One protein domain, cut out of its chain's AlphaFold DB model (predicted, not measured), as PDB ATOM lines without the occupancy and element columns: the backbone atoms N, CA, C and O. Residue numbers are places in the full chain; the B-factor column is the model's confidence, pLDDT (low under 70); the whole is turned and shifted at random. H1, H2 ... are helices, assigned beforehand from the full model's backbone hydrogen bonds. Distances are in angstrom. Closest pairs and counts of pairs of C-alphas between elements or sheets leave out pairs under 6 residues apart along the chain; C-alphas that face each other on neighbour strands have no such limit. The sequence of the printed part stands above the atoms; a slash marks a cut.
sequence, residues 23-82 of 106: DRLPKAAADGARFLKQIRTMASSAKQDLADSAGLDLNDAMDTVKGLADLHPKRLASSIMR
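What this domain is: This is residues 23 to 82 of the 106 residues of the protein "Translocase" of Actinobacteria bacterium (UniProt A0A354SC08). Starting from residue 23, you meet one long straight helix, H1, which makes an open V with the shorter H2; the two meet near their ends, at a corner. At the far end of H2 the backbone turns again into the small helix H3, well away from H1, and the space between the two arms of the V is empty. The 60 printed residues hold three named helices in the order H1, H2, H3 and no named strand, and the class is all helix. The whole is extended, with a radius of gyration of the C-alphas of 18.3 A, and flat, spanning 56 by 30 by 16 A.

How they stand to each other: H1, residues 25 to 54, and H2, residues 58 to 70, only just touch, with 3 pairs of C-alphas within 8 A. Look at residues 47 to 51 of H1 and at residue 58 of H2: H1 touches H2 with residues 47 to 51 alone, and H2 touches H1 with residue 58 alone; the closest C-alphas of the two helices are those of Ala 51 and Leu 58, 5.5 A apart. Their lines are about perpendicular, but only just, at 70.3 degrees. H3, residues 73 to 80, is close to H2 but not clearly touching; the closest C-alphas, of Ala 69 and Leu 76, are 8.0 A apart. The lines of H2 and H3 are about perpendicular, but only just, at 73 degrees. H1 and H3 are apart. In H1, H2 and H3 every O i to N i+4 pair is within hydrogen-bond range.

Where its parts are: Find C-alpha 25 at (-40.763, 9.945, 49.640); from there H1 runs 42.8 A to C-alpha 54 at (-22.353, -4.781, 13.893). H2 covers 18.0 A from Leu 58 to Asp 70. H3 covers 10.7 A from Pro 73 to C-alpha 80 at (-39.621, -23.866, 17.710).

The domain as a whole: The farthest C-alphas, of Asp 23 and Arg 82, are 57.3 A apart. The printed part has no cut, and both links are tight. Residues 23 to 46, of which 25 to 46 belong to H1, stand free. The mean pLDDT of the printed part is 80.5; residues 54 to 61, 68 to 69 and 71 to 82 are under 70.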
ATOM      1  N   ASP A  23     -41.414  13.816  53.831       94.75
ATOM      2  CA  ASP A  23     -40.191  14.510  53.418       94.75
ATOM      3  C   ASP A  23     -39.227  13.612  52.627       94.75
ATOM      4  O   ASP A  23     -38.428  14.092  51.821       94.75
ATOM      5  N   ARG A  24     -39.273  12.290  52.851       94.50
ATOM      6  CA  ARG A  24     -38.314  11.344  52.251       94.50
ATOM      7  C   ARG A  24     -38.833  10.705  50.973       94.50
ATOM      8  O   ARG A  24     -38.023  10.406  50.099       94.50
ATOM      9  N   LEU A  25     -40.149  10.529  50.836       94.75
ATOM     10  CA  LEU A  25     -40.763   9.945  49.640       94.75
ATOM     11  C   LEU A  25     -40.389  10.709  48.354       94.75
ATOM     12  O   LEU A  25     -39.915  10.060  47.420       94.75
ATOM     13  N   PRO A  26     -40.488  12.056  48.283       93.56
ATOM     14  CA  PRO A  26     -40.137  12.796  47.069       93.56
ATOM     15  C   PRO A  26     -38.667  12.613  46.689       93.56
ATOM     16  O   PRO A  26     -38.335  12.471  45.514       93.56
ATOM     17  N   LYS A  27     -37.785  12.566  47.694       95.12
ATOM     18  CA  LYS A  27     -36.352  12.349  47.499       95.12
ATOM     19  C   LYS A  27     -36.065  10.937  46.980       95.12
ATOM     20  O   LYS A  27     -35.374  10.800  45.979       95.12
ATOM     21  N   ALA A  28     -36.661   9.911  47.590       95.00
ATOM     22  CA  ALA A  28     -36.515   8.520  47.158       95.00
ATOM     23  C   ALA A  28     -37.048   8.292  45.733       95.00
ATOM     24  O   ALA A  28     -36.399   7.628  44.925       95.00
ATOM     25  N   ALA A  29     -38.194   8.889  45.395       95.25
ATOM     26  CA  ALA A  29     -38.744   8.845  44.045       95.25
ATOM     27  C   ALA A  29     -37.817   9.533  43.028       95.25
ATOM     28  O   ALA A  29     -37.578   8.993  41.948       95.25
ATOM     29  N   ALA A  30     -37.251  10.695  43.376       96.50
ATOM     30  CA  ALA A  30     -36.300  11.402  42.524       96.50
ATOM     31  C   ALA A  30     -35.009  10.597  42.300       96.50
ATOM     32  O   ALA A  30     -34.519  10.529  41.171       96.50
ATOM     33  N   ASP A  31     -34.483   9.959  43.343       96.44
ATOM     34  CA  ASP A  31     -33.291   9.115  43.253       96.44
ATOM     35  C   ASP A  31     -33.555   7.873  42.385       96.44
ATOM     36  O   ASP A  31     -32.776   7.574  41.477       96.44
ATOM     37  N   GLY A  32     -34.707   7.217  42.564       97.06
ATOM     38  CA  GLY A  32     -35.141   6.108  41.711       97.06
ATOM     39  C   GLY A  32     -35.322   6.519  40.246       97.06
ATOM     40  O   GLY A  32     -34.865   5.820  39.341       97.06
ATOM     41  N   ALA A  33     -35.913   7.689  39.989       97.12
ATOM     42  CA  ALA A  33     -36.070   8.219  38.636       97.12
ATOM     43  C   ALA A  33     -34.717   8.519  37.972       97.12
ATOM     44  O   ALA A  33     -34.522   8.225  36.790       97.12
ATOM     45  N   ARG A  34     -33.758   9.073  38.725       97.50
ATOM     46  CA  ARG A  34     -32.387   9.307  38.242       97.50
ATOM     47  C   ARG A  34     -31.687   7.998  37.903       97.50
ATOM     48  O   ARG A  34     -31.073   7.912  36.843       97.50
ATOM     49  N   PHE A  35     -31.822   6.987  38.755       97.56
ATOM     50  CA  PHE A  35     -31.264   5.660  38.514       97.56
ATOM     51  C   PHE A  35     -31.860   5.010  37.259       97.56
ATOM     52  O   PHE A  35     -31.125   4.577  36.374       97.56
ATOM     53  N   LEU A  36     -33.188   5.041  37.110       97.38
ATOM     54  CA  LEU A  36     -33.860   4.516  35.922       97.38
ATOM     55  C   LEU A  36     -33.430   5.253  34.645       97.38
ATOM     56  O   LEU A  36     -33.224   4.630  33.603       97.38
ATOM     57  N   LYS A  37     -33.253   6.577  34.722       96.88
ATOM     58  CA  LYS A  37     -32.743   7.379  33.606       96.88
ATOM     59  C   LYS A  37     -31.327   6.955  33.215       96.88
ATOM     60  O   LYS A  37     -31.070   6.795  32.028       96.88
ATOM     61  N   GLN A  38     -30.442   6.744  34.189       96.88
ATOM     62  CA  GLN A  38     -29.079   6.271  33.931       96.88
ATOM     63  C   GLN A  38     -29.087   4.903  33.250       96.88
ATOM     64  O   GLN A  38     -28.453   4.757  32.209       96.88
ATOM     65  N   ILE A  39     -29.876   3.948  33.756       97.19
ATOM     66  CA  ILE A  39     -30.037   2.634  33.119       97.19
ATOM     67  C   ILE A  39     -30.515   2.789  31.674       97.19
ATOM     68  O   ILE A  39     -29.951   2.175  30.770       97.19
ATOM     69  N   ARG A  40     -31.530   3.629  31.429       95.56
ATOM     70  CA  ARG A  40     -32.047   3.847  30.072       95.56
ATOM     71  C   ARG A  40     -30.998   4.459  29.146       95.56
ATOM     72  O   ARG A  40     -30.904   4.038  27.997       95.56
ATOM     73  N   THR A  41     -30.219   5.424  29.627       96.00
ATOM     74  CA  THR A  41     -29.123   6.015  28.852       96.00
ATOM     75  C   THR A  41     -28.051   4.974  28.542       96.00
ATOM     76  O   THR A  41     -27.697   4.829  27.381       96.00
ATOM     77  N   MET A  42     -27.608   4.191  29.530       95.62
ATOM     78  CA  MET A  42     -26.611   3.130  29.331       95.62
ATOM     79  C   MET A  42     -27.093   2.067  28.336       95.62
ATOM     80  O   MET A  42     -26.347   1.690  27.439       95.62
ATOM     81  N   ALA A  43     -28.349   1.628  28.446       93.81
ATOM     82  CA  ALA A  43     -28.945   0.682  27.504       93.81
ATOM     83  C   ALA A  43     -29.036   1.262  26.082       93.81
ATOM     84  O   ALA A  43     -28.779   0.557  25.110       93.81
ATOM     85  N   SER A  44     -29.379   2.549  25.957       91.69
ATOM     86  CA  SER A  44     -29.423   3.236  24.664       91.69
ATOM     87  C   SER A  44     -28.034   3.363  24.042       91.69
ATOM     88  O   SER A  44     -27.899   3.118  22.851       91.69
ATOM     89  N   SER A  45     -27.017   3.713  24.832       91.69
ATOM     90  CA  SER A  45     -25.629   3.809  24.374       91.69
ATOM     91  C   SER A  45     -25.087   2.448  23.947       91.69
ATOM     92  O   SER A  45     -24.613   2.321  22.832       91.69
ATOM     93  N   ALA A  46     -25.269   1.398  24.752       90.38
ATOM     94  CA  ALA A  46     -24.835   0.053  24.374       90.38
ATOM     95  C   ALA A  46     -25.543  -0.466  23.106       90.38
ATOM     96  O   ALA A  46     -24.925  -1.133  22.280       90.38
ATOM     97  N   LYS A  47     -26.834  -0.142  22.925       85.31
ATOM     98  CA  LYS A  47     -27.567  -0.439  21.684       85.31
ATOM     99  C   LYS A  47     -26.990   0.324  20.490       85.31
ATOM    100  O   LYS A  47     -26.911  -0.253  19.412       85.31
ATOM    101  N   GLN A  48     -26.625   1.593  20.680       86.38
ATOM    102  CA  GLN A  48     -25.989   2.429  19.662       86.38
ATOM    103  C   GLN A  48     -24.629   1.844  19.264       86.38
ATOM    104  O   GLN A  48     -24.418   1.555  18.095       86.38
ATOM    105  N   ASP A  49     -23.769   1.549  20.239       85.62
ATOM    106  CA  ASP A  49     -22.435   0.989  20.011       85.62
ATOM    107  C   ASP A  49     -22.506  -0.372  19.298       85.62
ATOM    108  O   ASP A  49     -21.689  -0.674  18.427       85.62
ATOM    109  N   LEU A  50     -23.503  -1.203  19.629       80.25
ATOM    110  CA  LEU A  50     -23.729  -2.483  18.955       80.25
ATOM    111  C   LEU A  50     -24.274  -2.303  17.530       80.25
ATOM    112  O   LEU A  50     -23.885  -3.056  16.644       80.25
ATOM    113  N   ALA A  51     -25.142  -1.316  17.297       79.06
ATOM    114  CA  ALA A  51     -25.632  -0.992  15.956       79.06
ATOM    115  C   ALA A  51     -24.497  -0.465  15.060       79.06
ATOM    116  O   ALA A  51     -24.344  -0.922  13.928       79.06
ATOM    117  N   ASP A  52     -23.661   0.422  15.599       79.88
ATOM    118  CA  ASP A  52     -22.534   1.019  14.884       79.88
ATOM    119  C   ASP A  52     -21.427  -0.017  14.600       79.88
ATOM    120  O   ASP A  52     -20.818   0.002  13.530       79.88
ATOM    121  N   SER A  53     -21.178  -0.955  15.524       74.81
ATOM    122  CA  SER A  53     -20.137  -1.989  15.367       74.81
ATOM    123  C   SER A  53     -20.573  -3.229  14.581       74.81
ATOM    124  O   SER A  53     -19.734  -3.849  13.928       74.81
ATOM    125  N   ALA A  54     -21.854  -3.606  14.610       67.69
ATOM    126  CA  ALA A  54     -22.353  -4.781  13.893       67.69
ATOM    127  C   ALA A  54     -22.649  -4.513  12.406       67.69
ATOM    128  O   ALA A  54     -22.858  -5.468  11.658       67.69
ATOM    129  N   GLY A  55     -22.687  -3.246  11.964       60.81
ATOM    130  CA  GLY A  55     -22.932  -2.865  10.562       60.81
ATOM    131  C   GLY A  55     -24.300  -3.291  10.007       60.81
ATOM    132  O   GLY A  55     -24.552  -3.166   8.812       60.81
ATOM    133  N   LEU A  56     -25.172  -3.808  10.868       62.22
ATOM    134  CA  LEU A  56     -26.530  -4.242  10.585       62.22
ATOM    135  C   LEU A  56     -27.444  -3.392  11.458       62.22
ATOM    136  O   LEU A  56     -27.288  -3.382  12.682       62.22
ATOM    137  N   ASP A  57     -28.382  -2.684  10.832       65.88
ATOM    138  CA  ASP A  57     -29.364  -1.846  11.513       65.88
ATOM    139  C   ASP A  57     -30.158  -2.692  12.516       65.88
ATOM    140  O   ASP A  57     -31.119  -3.390  12.196       65.88
ATOM    141  N   LEU A  58     -29.751  -2.647  13.785       66.38
ATOM    142  CA  LEU A  58     -30.415  -3.378  14.867       66.38
ATOM    143  C   LEU A  58     -31.869  -2.909  15.050       66.38
ATOM    144  O   LEU A  58     -32.684  -3.609  15.648       66.38
ATOM    145  N   ASN A  59     -32.180  -1.720  14.528       69.69
ATOM    146  CA  ASN A  59     -33.533  -1.205  14.379       69.69
ATOM    147  C   ASN A  59     -34.364  -2.081  13.434       69.69
ATOM    148  O   ASN A  59     -35.442  -2.497  13.839       69.69
ATOM    149  N   ASP A  60     -33.833  -2.463  12.267       68.12
ATOM    150  CA  ASP A  60     -34.512  -3.368  11.330       68.12
ATOM    151  C   ASP A  60     -34.698  -4.762  11.933       68.12
ATOM    152  O   ASP A  60     -35.753  -5.380  11.780       68.12
ATOM    153  N   ALA A  61     -33.709  -5.260  12.681       69.44
ATOM    154  CA  ALA A  61     -33.824  -6.538  13.381       69.44
ATOM    155  C   ALA A  61     -34.894  -6.495  14.489       69.44
ATOM    156  O   ALA A  61     -35.719  -7.404  14.588       69.44
ATOM    157  N   MET A  62     -34.925  -5.436  15.308       70.50
ATOM    158  CA  MET A  62     -35.954  -5.250  16.336       70.50
ATOM    159  C   MET A  62     -37.344  -5.033  15.738       70.50
ATOM    160  O   MET A  62     -38.300  -5.598  16.263       70.50
ATOM    161  N   ASP A  63     -37.473  -4.268  14.654       74.12
ATOM    162  CA  ASP A  63     -38.751  -4.049  13.972       74.12
ATOM    163  C   ASP A  63     -39.248  -5.328  13.293       74.12
ATOM    164  O   ASP A  63     -40.433  -5.649  13.385       74.12
ATOM    165  N   THR A  64     -38.346  -6.133  12.724       73.25
ATOM    166  CA  THR A  64     -38.682  -7.461  12.189       73.25
ATOM    167  C   THR A  64     -39.156  -8.394  13.300       73.25
ATOM    168  O   THR A  64     -40.188  -9.046  13.159       73.25
ATOM    169  N   VAL A  65     -38.452  -8.444  14.436       70.88
ATOM    170  CA  VAL A  65     -38.833  -9.290  15.579       70.88
ATOM    171  C   VAL A  65     -40.140  -8.817  16.209       70.88
ATOM    172  O   VAL A  65     -40.983  -9.645  16.546       70.88
ATOM    173  N   LYS A  66     -40.350  -7.504  16.341       74.38
ATOM    174  CA  LYS A  66     -41.592  -6.924  16.862       74.38
ATOM    175  C   LYS A  66     -42.767  -7.203  15.930       74.38
ATOM    176  O   LYS A  66     -43.797  -7.683  16.393       74.38
ATOM    177  N   GLY A  67     -42.586  -7.003  14.624       72.12
ATOM    178  CA  GLY A  67     -43.566  -7.378  13.608       72.12
ATOM    179  C   GLY A  67     -43.887  -8.873  13.647       72.12
ATOM    180  O   GLY A  67     -45.050  -9.255  13.578       72.12
ATOM    181  N   LEU A  68     -42.887  -9.734  13.848       66.44
ATOM    182  CA  LEU A  68     -43.079 -11.182  13.936       66.44
ATOM    183  C   LEU A  68     -43.758 -11.621  15.249       66.44
ATOM    184  O   LEU A  68     -44.548 -12.566  15.247       66.44
ATOM    185  N   ALA A  69     -43.487 -10.926  16.357       68.50
ATOM    186  CA  ALA A  69     -44.122 -11.150  17.655       68.50
ATOM    187  C   ALA A  69     -45.601 -10.732  17.654       68.50
ATOM    188  O   ALA A  69     -46.440 -11.446  18.211       68.50
ATOM    189  N   ASP A  70     -45.923  -9.628  16.977       70.94
ATOM    190  CA  ASP A  70     -47.301  -9.183  16.762       70.94
ATOM    191  C   ASP A  70     -48.058 -10.128  15.801       70.94
ATOM    192  O   ASP A  70     -49.261 -10.344  15.956       70.94
ATOM    193  N   LEU A  71     -47.362 -10.788  14.864       66.38
ATOM    194  CA  LEU A  71     -47.940 -11.669  13.833       66.38
ATOM    195  C   LEU A  71     -48.250 -13.119  14.273       66.38
ATOM    196  O   LEU A  71     -48.310 -14.023  13.449       66.38
ATOM    197  N   HIS A  72     -48.587 -13.339  15.544       64.44
ATOM    198  CA  HIS A  72     -48.961 -14.611  16.193       64.44
ATOM    199  C   HIS A  72     -47.820 -15.369  16.897       64.44
ATOM    200  O   HIS A  72     -47.146 -16.207  16.287       64.44
ATOM    201  N   PRO A  73     -47.752 -15.301  18.242       66.75
ATOM    202  CA  PRO A  73     -46.782 -16.068  19.031       66.75
ATOM    203  C   PRO A  73     -46.985 -17.586  18.921       66.75
ATOM    204  O   PRO A  73     -46.045 -18.358  19.087       66.75
ATOM    205  N   LYS A  74     -48.197 -18.043  18.564       64.31
ATOM    206  CA  LYS A  74     -48.489 -19.463  18.297       64.31
ATOM    207  C   LYS A  74     -47.730 -20.008  17.082       64.31
ATOM    208  O   LYS A  74     -47.463 -21.207  17.032       64.31
ATOM    209  N   ARG A  75     -47.383 -19.168  16.102       68.31
ATOM    210  CA  ARG A  75     -46.611 -19.575  14.916       68.31
ATOM    211  C   ARG A  75     -45.139 -19.762  15.271       68.31
ATOM    212  O   ARG A  75     -44.596 -20.804  14.931       68.31
ATOM    213  N   LEU A  76     -44.570 -18.854  16.068       68.25
ATOM    214  CA  LEU A  76     -43.233 -19.014  16.651       68.25
ATOM    215  C   LEU A  76     -43.137 -20.241  17.567       68.25
ATOM    216  O   LEU A  76     -42.242 -21.064  17.423       68.25
ATOM    217  N   ALA A  77     -44.085 -20.403  18.493       69.69
ATOM    218  CA  ALA A  77     -44.090 -21.547  19.402       69.69
ATOM    219  C   ALA A  77     -44.225 -22.876  18.641       69.69
ATOM    220  O   ALA A  77     -43.595 -23.857  19.006       69.69
ATOM    221  N   SER A  78     -45.006 -22.911  17.556       67.50
ATOM    222  CA  SER A  78     -45.160 -24.116  16.730       67.50
ATOM    223  C   SER A  78     -44.041 -24.340  15.711       67.50
ATOM    224  O   SER A  78     -43.958 -25.448  15.185       67.50
ATOM    225  N   SER A  79     -43.195 -23.346  15.416       65.69
ATOM    226  CA  SER A  79     -41.956 -23.551  14.656       65.69
ATOM    227  C   SER A  79     -40.830 -24.044  15.561       65.69
ATOM    228  O   SER A  79     -40.222 -25.052  15.238       65.69
ATOM    229  N   ILE A  80     -40.642 -23.436  16.739       69.06
ATOM    230  CA  ILE A  80     -39.621 -23.866  17.710       69.06
ATOM    231  C   ILE A  80     -39.959 -25.250  18.286       69.06
ATOM    232  O   ILE A  80     -39.082 -26.089  18.424       69.06
ATOM    233  N   MET A  81     -41.239 -25.546  18.543       64.88
ATOM    234  CA  MET A  81     -41.666 -26.862  19.042       64.88
ATOM    235  C   MET A  81     -41.765 -27.940  17.945       64.88
ATOM    236  O   MET A  81     -41.908 -29.118  18.259       64.88
ATOM    237  N   ARG A  82     -41.700 -27.562  16.656       62.53
ATOM    238  CA  ARG A  82     -41.489 -28.515  15.547       62.53
ATOM    239  C   ARG A  82     -40.019 -28.905  15.388       62.53
ATOM    240  O   ARG A  82     -39.753 -29.906  14.729       62.53
TER     241      ARG A  82